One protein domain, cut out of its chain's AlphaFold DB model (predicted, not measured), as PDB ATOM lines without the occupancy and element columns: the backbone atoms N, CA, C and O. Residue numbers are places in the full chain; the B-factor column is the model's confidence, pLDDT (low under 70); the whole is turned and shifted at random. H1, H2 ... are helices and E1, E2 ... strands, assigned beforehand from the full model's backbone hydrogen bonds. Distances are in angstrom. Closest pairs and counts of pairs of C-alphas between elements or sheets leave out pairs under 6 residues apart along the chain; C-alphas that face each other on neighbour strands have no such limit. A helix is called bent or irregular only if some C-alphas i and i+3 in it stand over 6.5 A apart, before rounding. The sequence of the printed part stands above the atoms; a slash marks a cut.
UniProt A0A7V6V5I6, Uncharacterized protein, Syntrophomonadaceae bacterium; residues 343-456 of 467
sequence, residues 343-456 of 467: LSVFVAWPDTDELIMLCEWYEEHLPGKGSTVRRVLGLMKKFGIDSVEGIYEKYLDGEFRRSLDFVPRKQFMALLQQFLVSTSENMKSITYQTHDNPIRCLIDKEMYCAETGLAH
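AT A GLANCE: This is residues 343 to 456 of the 467 residues of an uncharacterized protein of Syntrophomonadaceae bacterium (UniProt A0A7V6V5I6). What does the model look like at first sight? A small, strongly twisted sheet of three strands, E2, E1 and E3, stands at one side of crossed helices; H2 and H5 pack together, and H3 grazes the sheet. H2 folds back from H1 as a helical hairpin that reaches away from the sheet, where residues 363 to 368 stick out, while H6 packs on the sheet. What is it built of? The printed part has 114 residues, with named elements in the order E1 H1 H2 H3 H4 H5 E2 H6 E3; the mixed sheet runs E2, E1, E3, and the class is mostly helix. It is compact, with a radius of gyration of the C-alphas of 14.7 A, and flat, spanning 42 by 39 by 19 A.

IN THESE COORDINATES: Where are the strands? E1 is residues 343 to 346, beginning at C-alpha 343 (197.550, 216.382, 195.092). E2 is residues 420 to 424, 13.0 A long, and E3 is residues 439 to 442, ending at C-alpha 442 (190.599, 211.147, 188.152). Where are the helices? H1 is residues 352 to 365, 19.9 A; H2 371 to 383, 18.2 A; H3 388 to 396, 13.5 A; and H5 406 to 417, 16.4 A. H4 is residues 398 to 403, and H6 is residues 425 to 430.

HOW THE PARTS SIT: How is the sheet paired? E1 and E3 are parallel, with N 346 and O 440 2.8 A apart; E2 and E1 are antiparallel, with N 345 and O 421 2.9 A apart. What is on it? H6 is on the sheet at a height of 8.2 A; it is only just irregular, with C-alphas 426 and 429 6.9 A apart. H3 only grazes the sheet, with residues 389 to 396. How do the helices meet? H5 touches H2 at a steep tilt of 56 degrees, closest at the C-alphas of Val 376 and Leu 415, 6.0 A. The hairpin H1 and H2 touch at a shallow tilt of 35.0 degrees, only just short of steep, closest at the C-alphas of Cys 359 and Val 373, 6.3 A. H3 and H4 only just touch, only at the corner, with 3 pairs of C-alphas within 8 A, closest at Lys 394 and Phe 400, 6.6 A. How regular are the helix backbones? Every O i to N i+4 pair is within hydrogen-bond range in H1, H2, H4 and H5; H3 has 4 of 5, and H6 has 0 of 2 but 2 of 3 O i to N i+3 pairs.

THE WHOLE: How large is it? The two C-alphas farthest apart, of Glu 364 and Asp 436, are 43.2 A apart. Is anything cut or uncertain? The printed part has no cut and no long link, its mean pLDDT is 91.9, and no printed residue is under 70.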
ATOM      1  N   LEU A 343     198.964 216.709 195.122       85.88
ATOM      2  CA  LEU A 343     197.550 216.382 195.092       85.88
ATOM      3  C   LEU A 343     197.361 214.927 195.501       85.88
ATOM      4  O   LEU A 343     198.070 214.046 195.024       85.88
ATOM      5  N   SER A 344     196.375 214.660 196.352       92.69
ATOM      6  CA  SER A 344     195.884 213.294 196.544       92.69
ATOM      7  C   SER A 344     194.805 213.022 195.506       92.69
ATOM      8  O   SER A 344     193.759 213.671 195.534       92.69
ATOM      9  N   VAL A 345     195.064 212.088 194.595       94.50
ATOM     10  CA  VAL A 345     194.156 211.720 193.507       94.50
ATOM     11  C   VAL A 345     193.624 210.318 193.753       94.50
ATOM     12  O   VAL A 345     194.397 209.370 193.848       94.50
ATOM     13  N   PHE A 346     192.307 210.196 193.865       96.88
ATOM     14  CA  PHE A 346     191.603 208.927 193.874       96.88
ATOM     15  C   PHE A 346     191.538 208.353 192.462       96.88
ATOM     16  O   PHE A 346     191.148 209.043 191.517       96.88
ATOM     17  N   VAL A 347     191.917 207.085 192.347       95.62
ATOM     18  CA  VAL A 347     191.910 206.306 191.115       95.62
ATOM     19  C   VAL A 347     191.041 205.077 191.347       95.62
ATOM     20  O   VAL A 347     191.364 204.242 192.189       95.62
ATOM     21  N   ALA A 348     189.958 204.950 190.583       93.94
ATOM     22  CA  ALA A 348     189.061 203.798 190.635       93.94
ATOM     23  C   ALA A 348     189.627 202.598 189.852       93.94
ATOM     24  O   ALA A 348     189.018 202.121 188.901       93.94
ATOM     25  N   TRP A 349     190.834 202.161 190.214       92.44
ATOM     26  CA  TRP A 349     191.488 200.993 189.630       92.44
ATOM     27  C   TRP A 349     192.308 200.247 190.696       92.44
ATOM     28  O   TRP A 349     193.024 200.897 191.476       92.44
ATOM     29  N   PRO A 350     192.275 198.904 190.728       92.56
ATOM     30  CA  PRO A 350     191.443 198.022 189.896       92.56
ATOM     31  C   PRO A 350     189.953 198.109 190.248       92.56
ATOM     32  O   PRO A 350     189.625 198.583 191.335       92.56
ATOM     33  N   ASP A 351     189.066 197.691 189.344       92.88
ATOM     34  CA  ASP A 351     187.623 197.606 189.606       92.88
ATOM     35  C   ASP A 351     187.249 196.399 190.494       92.88
ATOM     36  O   ASP A 351     188.103 195.621 190.922       92.88
ATOM     37  N   THR A 352     185.968 196.261 190.852       94.19
ATOM     38  CA  THR A 352     185.525 195.197 191.770       94.19
ATOM     39  C   THR A 352     185.755 193.791 191.210       94.19
ATOM     40  O   THR A 352     186.158 192.907 191.968       94.19
ATOM     41  N   ASP A 353     185.531 193.574 189.914       92.69
ATOM     42  CA  ASP A 353     185.707 192.259 189.292       92.69
ATOM     43  C   ASP A 353     187.198 191.923 189.200       92.69
ATOM     44  O   ASP A 353     187.626 190.823 189.552       92.69
ATOM     45  N   GLU A 354     188.017 192.906 188.835       92.50
ATOM     46  CA  GLU A 354     189.470 192.814 188.852       92.50
ATOM     47  C   GLU A 354     190.029 192.535 190.262       92.50
ATOM     48  O   GLU A 354     190.944 191.724 190.416       92.50
ATOM     49  N   LEU A 355     189.472 193.139 191.320       94.12
ATOM     50  CA  LEU A 355     189.837 192.829 192.711       94.12
ATOM     51  C   LEU A 355     189.531 191.371 193.078       94.12
ATOM     52  O   LEU A 355     190.298 190.751 193.820       94.12
ATOM     53  N   ILE A 356     188.419 190.822 192.585       92.88
ATOM     54  CA  ILE A 356     188.064 189.414 192.792       92.88
ATOM     55  C   ILE A 356     189.058 188.515 192.049       92.88
ATOM     56  O   ILE A 356     189.629 187.620 192.671       92.88
ATOM     57  N   MET A 357     189.361 188.818 190.782       91.50
ATOM     58  CA  MET A 357     190.371 188.093 189.998       91.50
ATOM     59  C   MET A 357     191.748 188.114 190.672       91.50
ATOM     60  O   MET A 357     192.440 187.099 190.707       91.50
ATOM     61  N   LEU A 358     192.152 189.250 191.251       91.50
ATOM     62  CA  LEU A 358     193.395 189.345 192.017       91.50
ATOM     63  C   LEU A 358     193.380 188.433 193.243       91.50
ATOM     64  O   LEU A 358     194.378 187.770 193.520       91.50
ATOM     65  N   CYS A 359     192.271 188.394 193.987       92.38
ATOM     66  CA  CYS A 359     192.127 187.480 195.120       92.38
ATOM     67  C   CYS A 359     192.294 186.019 194.695       92.38
ATOM     68  O   CYS A 359     193.073 185.309 195.328       92.38
ATOM     69  N   GLU A 360     191.623 185.601 193.621       91.56
ATOM     70  CA  GLU A 360     191.728 184.244 193.069       91.56
ATOM     71  C   GLU A 360     193.163 183.935 192.620       91.56
ATOM     72  O   GLU A 360     193.727 182.906 192.993       91.56
ATOM     73  N   TRP A 361     193.808 184.871 191.915       90.50
ATOM     74  CA  TRP A 361     195.198 184.726 191.486       90.50
ATOM     75  C   TRP A 361     196.156 184.542 192.667       90.50
ATOM     76  O   TRP A 361     197.031 183.678 192.616       90.50
ATOM     77  N   TYR A 362     195.989 185.317 193.747       92.88
ATOM     78  CA  TYR A 362     196.794 185.162 194.962       92.88
ATOM     79  C   TYR A 362     196.583 183.802 195.628       92.88
ATOM     80  O   TYR A 362     197.545 183.218 196.125       92.88
ATOM     81  N   GLU A 363     195.348 183.303 195.669       91.19
ATOM     82  CA  GLU A 363     195.039 181.988 196.238       91.19
ATOM     83  C   GLU A 363     195.684 180.854 195.435       91.19
ATOM     84  O   GLU A 363     196.215 179.915 196.030       91.19
ATOM     85  N   GLU A 364     195.703 180.975 194.109       90.25
ATOM     86  CA  GLU A 364     196.288 179.985 193.207       90.25
ATOM     87  C   GLU A 364     197.827 180.030 193.178       90.25
ATOM     88  O   GLU A 364     198.485 178.994 193.286       90.25
ATOM     89  N   HIS A 365     198.424 181.219 193.057       87.75
ATOM     90  CA  HIS A 365     199.840 181.369 192.693       87.75
ATOM     91  C   HIS A 365     200.755 181.779 193.853       87.75
ATOM     92  O   HIS A 365     201.960 181.509 193.814       87.75
ATOM     93  N   LEU A 366     200.224 182.446 194.882       89.62
ATOM     94  CA  LEU A 366     200.989 182.960 196.023       89.62
ATOM     95  C   LEU A 366     200.209 182.785 197.345       89.62
ATOM     96  O   LEU A 366     199.912 183.775 198.029       89.62
ATOM     97  N   PRO A 367     199.887 181.541 197.753       87.31
ATOM     98  CA  PRO A 367     199.101 181.294 198.956       87.31
ATOM     99  C   PRO A 367     199.769 181.922 200.189       87.31
ATOM    100  O   PRO A 367     200.959 181.746 200.447       87.31
ATOM    101  N   GLY A 368     198.990 182.695 200.949       86.06
ATOM    102  CA  GLY A 368     199.469 183.482 202.093       86.06
ATOM    103  C   GLY A 368     199.777 184.955 201.781       86.06
ATOM    104  O   GLY A 368     199.806 185.763 202.710       86.06
ATOM    105  N   LYS A 369     199.913 185.341 200.504       89.56
ATOM    106  CA  LYS A 369     199.947 186.748 200.047       89.56
ATOM    107  C   LYS A 369     198.540 187.264 199.716       89.56
ATOM    108  O   LYS A 369     197.555 186.551 199.913       89.56
ATOM    109  N   GLY A 370     198.413 188.530 199.309       87.50
ATOM    110  CA  GLY A 370     197.127 189.141 198.932       87.50
ATOM    111  C   GLY A 370     196.248 189.587 200.107       87.50
ATOM    112  O   GLY A 370     195.037 189.766 199.959       87.50
ATOM    113  N   SER A 371     196.821 189.773 201.305       90.19
ATOM    114  CA  SER A 371     196.058 190.229 202.478       90.19
ATOM    115  C   SER A 371     195.425 191.605 202.274       90.19
ATOM    116  O   SER A 371     194.363 191.877 202.839       90.19
ATOM    117  N   THR A 372     196.054 192.468 201.474       92.50
ATOM    118  CA  THR A 372     195.537 193.804 201.182       92.50
ATOM    119  C   THR A 372     194.263 193.738 200.351       92.50
ATOM    120  O   THR A 372     193.268 194.323 200.772       92.50
ATOM    121  N   VAL A 373     194.246 192.971 199.254       94.62
ATOM    122  CA  VAL A 373     193.060 192.810 198.391       94.62
ATOM    123  C   VAL A 373     191.890 192.208 199.179       94.62
ATOM    124  O   VAL A 373     190.796 192.773 199.199       94.62
ATOM    125  N   ARG A 374     192.135 191.143 199.962       94.94
ATOM    126  CA  ARG A 374     191.109 190.548 200.842       94.94
ATOM    127  C   ARG A 374     190.566 191.543 201.868       94.94
ATOM    128  O   ARG A 374     189.363 191.585 202.128       94.94
ATOM    129  N   ARG A 375     191.438 192.373 202.452       95.69
ATOM    130  CA  ARG A 375     191.032 193.432 203.387       95.69
ATOM    131  C   ARG A 375     190.215 194.520 202.691       95.69
ATOM    132  O   ARG A 375     189.258 194.995 203.295       95.69
ATOM    133  N   VAL A 376     190.571 194.907 201.468       97.12
ATOM    134  CA  VAL A 376     189.826 195.887 200.662       97.12
ATOM    135  C   VAL A 376     188.400 195.395 200.423       97.12
ATOM    136  O   VAL A 376     187.468 196.062 200.868       97.12
ATOM    137  N   LEU A 377     188.230 194.192 199.866       96.94
ATOM    138  CA  LEU A 377     186.910 193.590 199.632       96.94
ATOM    139  C   LEU A 377     186.103 193.440 200.933       96.94
ATOM    140  O   LEU A 377     184.917 193.765 200.991       96.94
ATOM    141  N   GLY A 378     186.755 193.011 202.021       97.25
ATOM    142  CA  GLY A 378     186.119 192.903 203.335       97.25
ATOM    143  C   GLY A 378     185.640 194.249 203.894       97.25
ATOM    144  O   GLY A 378     184.563 194.324 204.489       97.25
ATOM    145  N   LEU A 379     186.411 195.324 203.697       97.81
ATOM    146  CA  LEU A 379     186.026 196.675 204.112       97.81
ATOM    147  C   LEU A 379     184.932 197.261 203.212       97.81
ATOM    148  O   LEU A 379     184.008 197.868 203.746       97.81
ATOM    149  N   MET A 380     184.984 197.039 201.897       98.12
ATOM    150  CA  MET A 380     183.914 197.429 200.969       98.12
ATOM    151  C   MET A 380     182.580 196.802 201.391       98.12
ATOM    152  O   MET A 380     181.618 197.522 201.661       98.12
ATOM    153  N   LYS A 381     182.561 195.484 201.631       97.44
ATOM    154  CA  LYS A 381     181.388 194.775 202.163       97.44
ATOM    155  C   LYS A 381     180.928 195.333 203.512       97.44
ATOM    156  O   LYS A 381     179.735 195.534 203.724       97.44
ATOM    157  N   LYS A 382     181.861 195.604 204.432       97.06
ATOM    158  CA  LYS A 382     181.552 196.170 205.757       97.06
ATOM    159  C   LYS A 382     180.846 197.527 205.666       97.06
ATOM    160  O   LYS A 382     179.993 197.811 206.503       97.06
ATOM    161  N   PHE A 383     181.226 198.367 204.707       97.31
ATOM    162  CA  PHE A 383     180.653 199.702 204.529       97.31
ATOM    163  C   PHE A 383     179.485 199.742 203.530       97.31
ATOM    164  O   PHE A 383     178.948 200.826 203.296       97.31
ATOM    165  N   GLY A 384     179.069 198.591 202.984       96.25
ATOM    166  CA  GLY A 384     177.996 198.501 201.990       96.25
ATOM    167  C   GLY A 384     178.355 199.225 200.693       96.25
ATOM    168  O   GLY A 384     177.593 200.074 200.238       96.25
ATOM    169  N   ILE A 385     179.562 198.971 200.184       97.50
ATOM    170  CA  ILE A 385     180.108 199.562 198.961       97.50
ATOM    171  C   ILE A 385     180.277 198.442 197.932       97.50
ATOM    172  O   ILE A 385     181.050 197.516 198.174       97.50
ATOM    173  N   ASP A 386     179.586 198.553 196.797       94.69
ATOM    174  CA  ASP A 386     179.570 197.514 195.755       94.69
ATOM    175  C   ASP A 386     180.568 197.788 194.610       94.69
ATOM    176  O   ASP A 386     180.985 196.867 193.908       94.69
ATOM    177  N   SER A 387     181.007 199.041 194.443       97.00
ATOM    178  CA  SER A 387     181.988 199.466 193.432       97.00
ATOM    179  C   SER A 387     183.146 200.250 194.045       97.00
ATOM    180  O   SER A 387     183.012 200.871 195.103       97.00
ATOM    181  N   VAL A 388     184.297 200.256 193.375       96.06
ATOM    182  CA  VAL A 388     185.462 201.031 193.824       96.06
ATOM    183  C   VAL A 388     185.178 202.532 193.754       96.06
ATOM    184  O   VAL A 388     185.504 203.257 194.691       96.06
ATOM    185  N   GLU A 389     184.469 203.002 192.730       95.56
ATOM    186  CA  GLU A 389     183.960 204.375 192.631       95.56
ATOM    187  C   GLU A 389     183.089 204.746 193.844       95.56
ATOM    188  O   GLU A 389     183.224 205.841 194.401       95.56
ATOM    189  N   GLY A 390     182.283 203.798 194.335       96.50
ATOM    190  CA  GLY A 390     181.450 203.954 195.526       96.50
ATOM    191  C   GLY A 390     182.241 204.275 196.802       96.50
ATOM    192  O   GLY A 390     181.705 204.886 197.730       96.50
ATOM    193  N   ILE A 391     183.539 203.943 196.861       97.06
ATOM    194  CA  ILE A 391     184.427 204.357 197.960       97.06
ATOM    195  C   ILE A 391     184.568 205.881 197.978       97.06
ATOM    196  O   ILE A 391     184.472 206.505 199.039       97.06
ATOM    197  N   TYR A 392     184.778 206.491 196.812       96.00
ATOM    198  CA  TYR A 392     184.910 207.938 196.699       96.00
ATOM    199  C   TYR A 392     183.566 208.643 196.912       96.00
ATOM    200  O   TYR A 392     183.512 209.651 197.615       96.00
ATOM    201  N   GLU A 393     182.464 208.075 196.421       94.94
ATOM    202  CA  GLU A 393     181.114 208.590 196.687       94.94
ATOM    203  C   GLU A 393     180.800 208.625 198.191       94.94
ATOM    204  O   GLU A 393     180.383 209.658 198.721       94.94
ATOM    205  N   LYS A 394     181.100 207.541 198.923       95.31
ATOM    206  CA  LYS A 394     180.986 207.506 200.392       95.31
ATOM    207  C   LYS A 394     181.899 208.513 201.079       95.31
ATOM    208  O   LYS A 394     181.546 209.053 202.124       95.31
ATOM    209  N   TYR A 395     183.079 208.776 200.523       95.06
ATOM    210  CA  TYR A 395     183.960 209.813 201.050       95.06
ATOM    211  C   TYR A 395     183.351 211.213 200.874       95.06
ATOM    212  O   TYR A 395     183.454 212.039 201.783       95.06
ATOM    213  N   LEU A 396     182.677 211.485 199.755       94.12
ATOM    214  CA  LEU A 396     181.991 212.759 199.534       94.12
ATOM    215  C   LEU A 396     180.762 212.925 200.444       94.12
ATOM    216  O   LEU A 396     180.497 214.041 200.898       94.12
ATOM    217  N   ASP A 397     180.078 211.832 200.785       93.44
ATOM    218  CA  ASP A 397     178.935 211.822 201.701       93.44
ATOM    219  C   ASP A 397     179.324 212.289 203.123       93.44
ATOM    220  O   ASP A 397     179.946 211.595 203.937       93.44
ATOM    221  N   GLY A 398     178.944 213.531 203.432       90.06
ATOM    222  CA  GLY A 398     179.195 214.152 204.727       90.06
ATOM    223  C   GLY A 398     178.372 213.562 205.874       90.06
ATOM    224  O   GLY A 398     178.793 213.686 207.024       90.06
ATOM    225  N   GLU A 399     177.210 212.957 205.619       93.25
ATOM    226  CA  GLU A 399     176.420 212.267 206.649       93.25
ATOM    227  C   GLU A 399     177.063 210.935 207.012       93.25
ATOM    228  O   GLU A 399     177.301 210.680 208.194       93.25
ATOM    229  N   PHE A 400     177.465 210.152 206.009       94.56
ATOM    230  CA  PHE A 400     178.222 208.921 206.218       94.56
ATOM    231  C   PHE A 400     179.505 209.174 207.015       94.56
ATOM    232  O   PHE A 400     179.744 208.541 208.039       94.56
ATOM    233  N   ARG A 401     180.330 210.155 206.629       91.06
ATOM    234  CA  ARG A 401     181.574 210.437 207.373       91.06
ATOM    235  C   ARG A 401     181.335 210.854 208.825       91.06
ATOM    236  O   ARG A 401     182.163 210.546 209.687       91.06
ATOM    237  N   ARG A 402     180.235 211.567 209.096       92.50
ATOM    238  CA  ARG A 402     179.845 211.983 210.451       92.50
ATOM    239  C   ARG A 402     179.282 210.827 211.274       92.50
ATOM    240  O   ARG A 402     179.476 210.844 212.485       92.50
ATOM    241  N   SER A 403     178.651 209.836 210.641       94.62
ATOM    242  CA  SER A 403     178.126 208.651 211.328       94.62
ATOM    243  C   SER A 403     179.217 207.666 211.762       94.62
ATOM    244  O   SER A 403     179.003 206.882 212.682       94.62
ATOM    245  N   LEU A 404     180.403 207.710 211.141       93.62
ATOM    246  CA  LEU A 404     181.518 206.841 211.513       93.62
ATOM    247  C   LEU A 404     182.198 207.284 212.816       93.62
ATOM    248  O   LEU A 404     182.831 208.348 212.873       93.62
ATOM    249  N   ASP A 405     182.194 206.387 213.803       91.38
ATOM    250  CA  ASP A 405     183.043 206.456 214.996       91.38
ATOM    251  C   ASP A 405     184.541 206.362 214.654       91.38
ATOM    252  O   ASP A 405     184.938 206.018 213.537       91.38
ATOM    253  N   PHE A 406     185.408 206.625 215.638       84.50
ATOM    254  CA  PHE A 406     186.862 206.703 215.448       84.50
ATOM    255  C   PHE A 406     187.472 205.484 214.726       84.50
ATOM    256  O   PHE A 406     188.237 205.649 213.772       84.50
ATOM    257  N   VAL A 407     187.140 204.258 215.152       89.25
ATOM    258  CA  VAL A 407     187.711 203.028 214.568       89.25
ATOM    259  C   VAL A 407     187.194 202.776 213.141       89.25
ATOM    260  O   VAL A 407     188.035 202.649 212.245       89.25
ATOM    261  N   PRO A 408     185.869 202.756 212.872       93.62
ATOM    262  CA  PRO A 408     185.342 202.665 211.509       93.62
ATOM    263  C   PRO A 408     185.861 203.763 210.579       93.62
ATOM    264  O   PRO A 408     186.250 203.465 209.455       93.62
ATOM    265  N   ARG A 409     185.962 205.013 211.050       93.25
ATOM    266  CA  ARG A 409     186.514 206.124 210.262       93.25
ATOM    267  C   ARG A 409     187.950 205.853 209.835       93.25
ATOM    268  O   ARG A 409     188.296 206.071 208.677       93.25
ATOM    269  N   LYS A 410     188.787 205.340 210.741       89.06
ATOM    270  CA  LYS A 410     190.169 204.974 210.410       89.06
ATOM    271  C   LYS A 410     190.230 203.828 209.398       89.06
ATOM    272  O   LYS A 410     191.052 203.871 208.491       89.06
ATOM    273  N   GLN A 411     189.373 202.819 209.544       94.50
ATOM    274  CA  GLN A 411     189.295 201.702 208.600       94.50
ATOM    275  C   GLN A 411     188.833 202.157 207.211       94.50
ATOM    276  O   GLN A 411     189.427 201.747 206.221       94.50
ATOM    277  N   PHE A 412     187.842 203.047 207.138       97.12
ATOM    278  CA  PHE A 412     187.386 203.636 205.880       97.12
ATOM    279  C   PHE A 412     188.485 204.468 205.208       97.12
ATOM    280  O   PHE A 412     188.743 204.305 204.022       97.12
ATOM    281  N   MET A 413     189.208 205.300 205.965       95.25
ATOM    282  CA  MET A 413     190.341 206.052 205.410       95.25
ATOM    283  C   MET A 413     191.477 205.131 204.950       95.25
ATOM    284  O   MET A 413     192.106 205.414 203.937       95.25
ATOM    285  N   ALA A 414     191.723 204.016 205.644       93.56
ATOM    286  CA  ALA A 414     192.701 203.017 205.216       93.56
ATOM    287  C   ALA A 414     192.283 202.293 203.922       93.56
ATOM    288  O   ALA A 414     193.157 201.972 203.119       93.56
ATOM    289  N   LEU A 415     190.978 202.057 203.722       97.44
ATOM    290  CA  LEU A 415     190.408 201.573 202.459       97.44
ATOM    291  C   LEU A 415     190.627 202.605 201.345       97.44
ATOM    292  O   LEU A 415     191.237 202.276 200.335       97.44
ATOM    293  N   LEU A 416     190.208 203.856 201.565       96.88
ATOM    294  CA  LEU A 416     190.360 204.950 200.601       96.88
ATOM    295  C   LEU A 416     191.822 205.119 200.163       96.88
ATOM    296  O   LEU A 416     192.100 205.215 198.974       96.88
ATOM    297  N   GLN A 417     192.761 205.080 201.114       95.69
ATOM    298  CA  GLN A 417     194.200 205.204 200.862       95.69
ATOM    299  C   GLN A 417     194.767 204.150 199.903       95.69
ATOM    300  O   GLN A 417     195.769 204.440 199.258       95.69
ATOM    301  N   GLN A 418     194.152 202.967 199.768       96.88
ATOM    302  CA  GLN A 418     194.617 201.951 198.810       96.88
ATOM    303  C   GLN A 418     194.459 202.381 197.349       96.88
ATOM    304  O   GLN A 418     195.131 201.821 196.489       96.88
ATOM    305  N   PHE A 419     193.626 203.390 197.095       97.06
ATOM    306  CA  PHE A 419     193.275 203.909 195.774       97.06
ATOM    307  C   PHE A 419     193.743 205.357 195.570       97.06
ATOM    308  O   PHE A 419     193.329 206.018 194.623       97.06
ATOM    309  N   LEU A 420     194.593 205.878 196.464       95.81
ATOM    310  CA  LEU A 420     195.151 207.224 196.337       95.81
ATOM    311  C   LEU A 420     196.548 207.188 195.727       95.81
ATOM    312  O   LEU A 420     197.413 206.426 196.160       95.81
ATOM    313  N   VAL A 421     196.784 208.091 194.783       92.62
ATOM    314  CA  VAL A 421     198.104 208.416 194.245       92.62
ATOM    315  C   VAL A 421     198.434 209.859 194.605       92.62
ATOM    316  O   VAL A 421     197.595 210.751 194.466       92.62
ATOM    317  N   SER A 422     199.655 210.102 195.076       89.56
ATOM    318  CA  SER A 422     200.168 211.458 195.272       89.56
ATOM    319  C   SER A 422     200.776 211.961 193.966       89.56
ATOM    320  O   SER A 422     201.772 211.418 193.499       89.56
ATOM    321  N   THR A 423     200.174 212.988 193.370       87.31
ATOM    322  CA  THR A 423     200.594 213.557 192.081       87.31
ATOM    323  C   THR A 423     201.016 215.018 192.233       87.31
ATOM    324  O   THR A 423     200.774 215.635 193.270       87.31
ATOM    325  N   SER A 424     201.668 215.595 191.219       81.69
ATOM    326  CA  SER A 424     201.963 217.031 191.229       81.69
ATOM    327  C   SER A 424     200.727 217.865 190.893       81.69
ATOM    328  O   SER A 424     199.773 217.397 190.267       81.69
ATOM    329  N   GLU A 425     200.799 219.148 191.232       83.06
ATOM    330  CA  GLU A 425     199.801 220.159 190.871       83.06
ATOM    331  C   GLU A 425     199.500 220.230 189.362       83.06
ATOM    332  O   GLU A 425     198.374 220.540 188.974       83.06
ATOM    333  N   ASN A 426     200.458 219.868 188.502       79.56
ATOM    334  CA  ASN A 426     200.287 219.895 187.045       79.56
ATOM    335  C   ASN A 426     199.289 218.838 186.545       79.56
ATOM    336  O   ASN A 426     198.700 219.000 185.481       79.56
ATOM    337  N   MET A 427     199.030 217.786 187.330       85.19
ATOM    338  CA  MET A 427     198.007 216.779 187.019       85.19
ATOM    339  C   MET A 427     196.586 217.223 187.411       85.19
ATOM    340  O   MET A 427     195.636 216.443 187.334       85.19
ATOM    341  N   LYS A 428     196.385 218.494 187.797       86.94
ATOM    342  CA  LYS A 428     195.041 219.066 187.997       86.94
ATOM    343  C   LYS A 428     194.153 218.944 186.762       86.94
ATOM    344  O   LYS A 428     192.955 218.762 186.929       86.94
ATOM    345  N   SER A 429     194.718 219.040 185.558       88.00
ATOM    346  CA  SER A 429     193.970 219.009 184.291       88.00
ATOM    347  C   SER A 429     193.253 217.681 184.035       88.00
ATOM    348  O   SER A 429     192.209 217.680 183.392       88.00
ATOM    349  N   ILE A 430     193.774 216.574 184.574       89.38
ATOM    350  CA  ILE A 430     193.202 215.226 184.439       89.38
ATOM    351  C   ILE A 430     192.356 214.813 185.655       89.38
ATOM    352  O   ILE A 430     191.941 213.663 185.774       89.38
ATOM    353  N   THR A 431     192.095 215.737 186.586       91.75
ATOM    354  CA  THR A 431     191.353 215.455 187.823       91.75
ATOM    355  C   THR A 431     190.255 216.478 188.079       91.75
ATOM    356  O   THR A 431     190.410 217.667 187.807       91.75
ATOM    357  N   TYR A 432     189.168 216.050 188.710       91.19
ATOM    358  CA  TYR A 432     188.125 216.939 189.211       91.19
ATOM    359  C   TYR A 432     188.102 216.959 190.740       91.19
ATOM    360  O   TYR A 432     188.643 216.083 191.420       91.19
ATOM    361  N   GLN A 433     187.485 217.997 191.296       88.31
ATOM    362  CA  GLN A 433     187.313 218.171 192.733       88.31
ATOM    363  C   GLN A 433     185.856 218.495 193.023       88.31
ATOM    364  O   GLN A 433     185.266 219.350 192.366       88.31
ATOM    365  N   THR A 434     185.302 217.833 194.032       82.94
ATOM    366  CA  THR A 434     183.913 218.022 194.454       82.94
ATOM    367  C   THR A 434     183.890 218.589 195.873       82.94
ATOM    368  O   THR A 434     184.564 218.063 196.762       82.94
ATOM    369  N   HIS A 435     183.100 219.643 196.102       70.12
ATOM    370  CA  HIS A 435     182.830 220.229 197.429       70.12
ATOM    371  C   HIS A 435     184.070 220.670 198.240       70.12
ATOM    372  O   HIS A 435     184.119 220.433 199.444       70.12
ATOM    373  N   ASP A 436     185.085 221.262 197.599       77.12
ATOM    374  CA  ASP A 436     186.346 221.699 198.240       77.12
ATOM    375  C   ASP A 436     187.083 220.603 199.041       77.12
ATOM    376  O   ASP A 436     187.956 220.886 199.864       77.12
ATOM    377  N   ASN A 437     186.777 219.321 198.796       83.81
ATOM    378  CA  ASN A 437     187.458 218.224 199.476       83.81
ATOM    379  C   ASN A 437     188.939 218.164 199.063       83.81
ATOM    380  O   ASN A 437     189.253 218.376 197.892       83.81
ATOM    381  N   PRO A 438     189.859 217.826 199.984       88.31
ATOM    382  CA  PRO A 438     191.297 217.815 199.698       88.31
ATOM    383  C   PRO A 438     191.730 216.694 198.742       88.31
ATOM    384  O   PRO A 438     192.797 216.780 198.141       88.31
ATOM    385  N   ILE A 439     190.923 215.638 198.617       93.19
ATOM    386  CA  ILE A 439     191.167 214.518 197.706       93.19
ATOM    387  C   ILE A 439     190.411 214.803 196.412       93.19
ATOM    388  O   ILE A 439     189.206 215.052 196.446       93.19
ATOM    389  N   ARG A 440     191.135 214.780 195.294       93.94
ATOM    390  CA  ARG A 440     190.603 214.901 193.932       93.94
ATOM    391  C   ARG A 440     190.323 213.509 193.377       93.94
ATOM    392  O   ARG A 440     190.858 212.536 193.890       93.94
ATOM    393  N   CYS A 441     189.541 213.412 192.313       94.38
ATOM    394  CA  CYS A 441     189.312 212.156 191.604       94.38
ATOM    395  C   CYS A 441     189.745 212.295 190.146       94.38
ATOM    396  O   CYS A 441     189.667 213.388 189.576       94.38
ATOM    397  N   LEU A 442     190.257 211.214 189.568       93.81
ATOM    398  CA  LEU A 442     190.599 211.147 188.152       93.81
ATOM    399  C   LEU A 442     189.332 211.354 187.303       93.81
ATOM    400  O   LEU A 442     188.289 210.791 187.625       93.81
ATOM    401  N   ILE A 443     189.401 212.190 186.259       91.06
ATOM    402  CA  ILE A 443     188.231 212.513 185.410       91.06
ATOM    403  C   ILE A 443     187.698 211.270 184.707       91.06
ATOM    404  O   ILE A 443     186.488 211.090 184.615       91.06
ATOM    405  N   ASP A 444     188.613 210.430 184.242       88.62
ATOM    406  CA  ASP A 444     188.308 209.199 183.540       88.62
ATOM    407  C   ASP A 444     189.249 208.102 184.036       88.62
ATOM    408  O   ASP A 444     190.466 208.299 184.090       88.62
ATOM    409  N   LYS A 445     188.690 206.949 184.408       85.50
ATOM    410  CA  LYS A 445     189.473 205.800 184.870       85.50
ATOM    411  C   LYS A 445     190.409 205.263 183.787       85.50
ATOM    412  O   LYS A 445     191.475 204.764 184.130       85.50
ATOM    413  N   GLU A 446     190.073 205.442 182.507       87.88
ATOM    414  CA  GLU A 446     190.910 205.023 181.374       87.88
ATOM    415  C   GLU A 446     192.229 205.809 181.284       87.88
ATOM    416  O   GLU A 446     193.184 205.363 180.651       87.88
ATOM    417  N   MET A 447     192.339 206.957 181.969       90.25
ATOM    418  CA  MET A 447     193.606 207.687 182.087       90.25
ATOM    419  C   MET A 447     194.619 206.983 183.001       90.25
ATOM    420  O   MET A 447     195.781 207.387 183.040       90.25
ATOM    421  N   TYR A 448     194.212 205.964 183.758       92.81
ATOM    422  CA  TYR A 448     195.116 205.153 184.559       92.81
ATOM    423  C   TYR A 448     195.490 203.873 183.809       92.81
ATOM    424  O   TYR A 448     194.632 203.094 183.415       92.81
ATOM    425  N   CYS A 449     196.788 203.637 183.626       90.94
ATOM    426  CA  CYS A 449     197.294 202.495 182.870       90.94
ATOM    427  C   CYS A 449     197.748 201.372 183.813       90.94
ATOM    428  O   CYS A 449     198.515 201.630 184.741       90.94
ATOM    429  N   ALA A 450     197.357 200.123 183.545       89.50
ATOM    430  CA  ALA A 450     197.846 198.962 184.297       89.50
ATOM    431  C   ALA A 450     199.373 198.783 184.175       89.50
ATOM    432  O   ALA A 450     200.025 198.379 185.129       89.50
ATOM    433  N   GLU A 451     199.983 199.172 183.049       90.44
ATOM    434  CA  GLU A 451     201.435 199.053 182.897       90.44
ATOM    435  C   GLU A 451     202.199 200.121 183.686       90.44
ATOM    436  O   GLU A 451     203.240 199.833 184.262       90.44
ATOM    437  N   THR A 452     201.739 201.377 183.671       91.06
ATOM    438  CA  THR A 452     202.556 202.534 184.102       91.06
ATOM    439  C   THR A 452     201.912 203.399 185.188       91.06
ATOM    440  O   THR A 452     202.524 204.366 185.650       91.06
ATOM    441  N   GLY A 453     200.693 203.084 185.626       93.44
ATOM    442  CA  GLY A 453     199.888 203.956 186.480       93.44
ATOM    443  C   GLY A 453     199.596 205.281 185.775       93.44
ATOM    444  O   GLY A 453     199.174 205.288 184.620       93.44
ATOM    445  N   LEU A 454     199.875 206.407 186.442       92.94
ATOM    446  CA  LEU A 454     199.792 207.751 185.841       92.94
ATOM    447  C   LEU A 454     201.122 208.243 185.236       92.94
ATOM    448  O   LEU A 454     201.212 209.399 184.824       92.94
ATOM    449  N   ALA A 455     202.171 207.413 185.179       90.19
ATOM    450  CA  ALA A 455     203.503 207.863 184.757       90.19
ATOM    451  C   ALA A 455     203.574 208.342 183.298       90.19
ATOM    452  O   ALA A 455     204.336 209.256 182.991       90.19
ATOM    453  N   HIS A 456     202.737 207.800 182.415       86.94
ATOM    454  CA  HIS A 456     202.671 208.212 181.011       86.94
ATOM    455  C   HIS A 456     202.110 209.634 180.810       86.94
ATOM    456  O   HIS A 456     202.318 210.223 179.752       86.94
TER     457      HIS A 456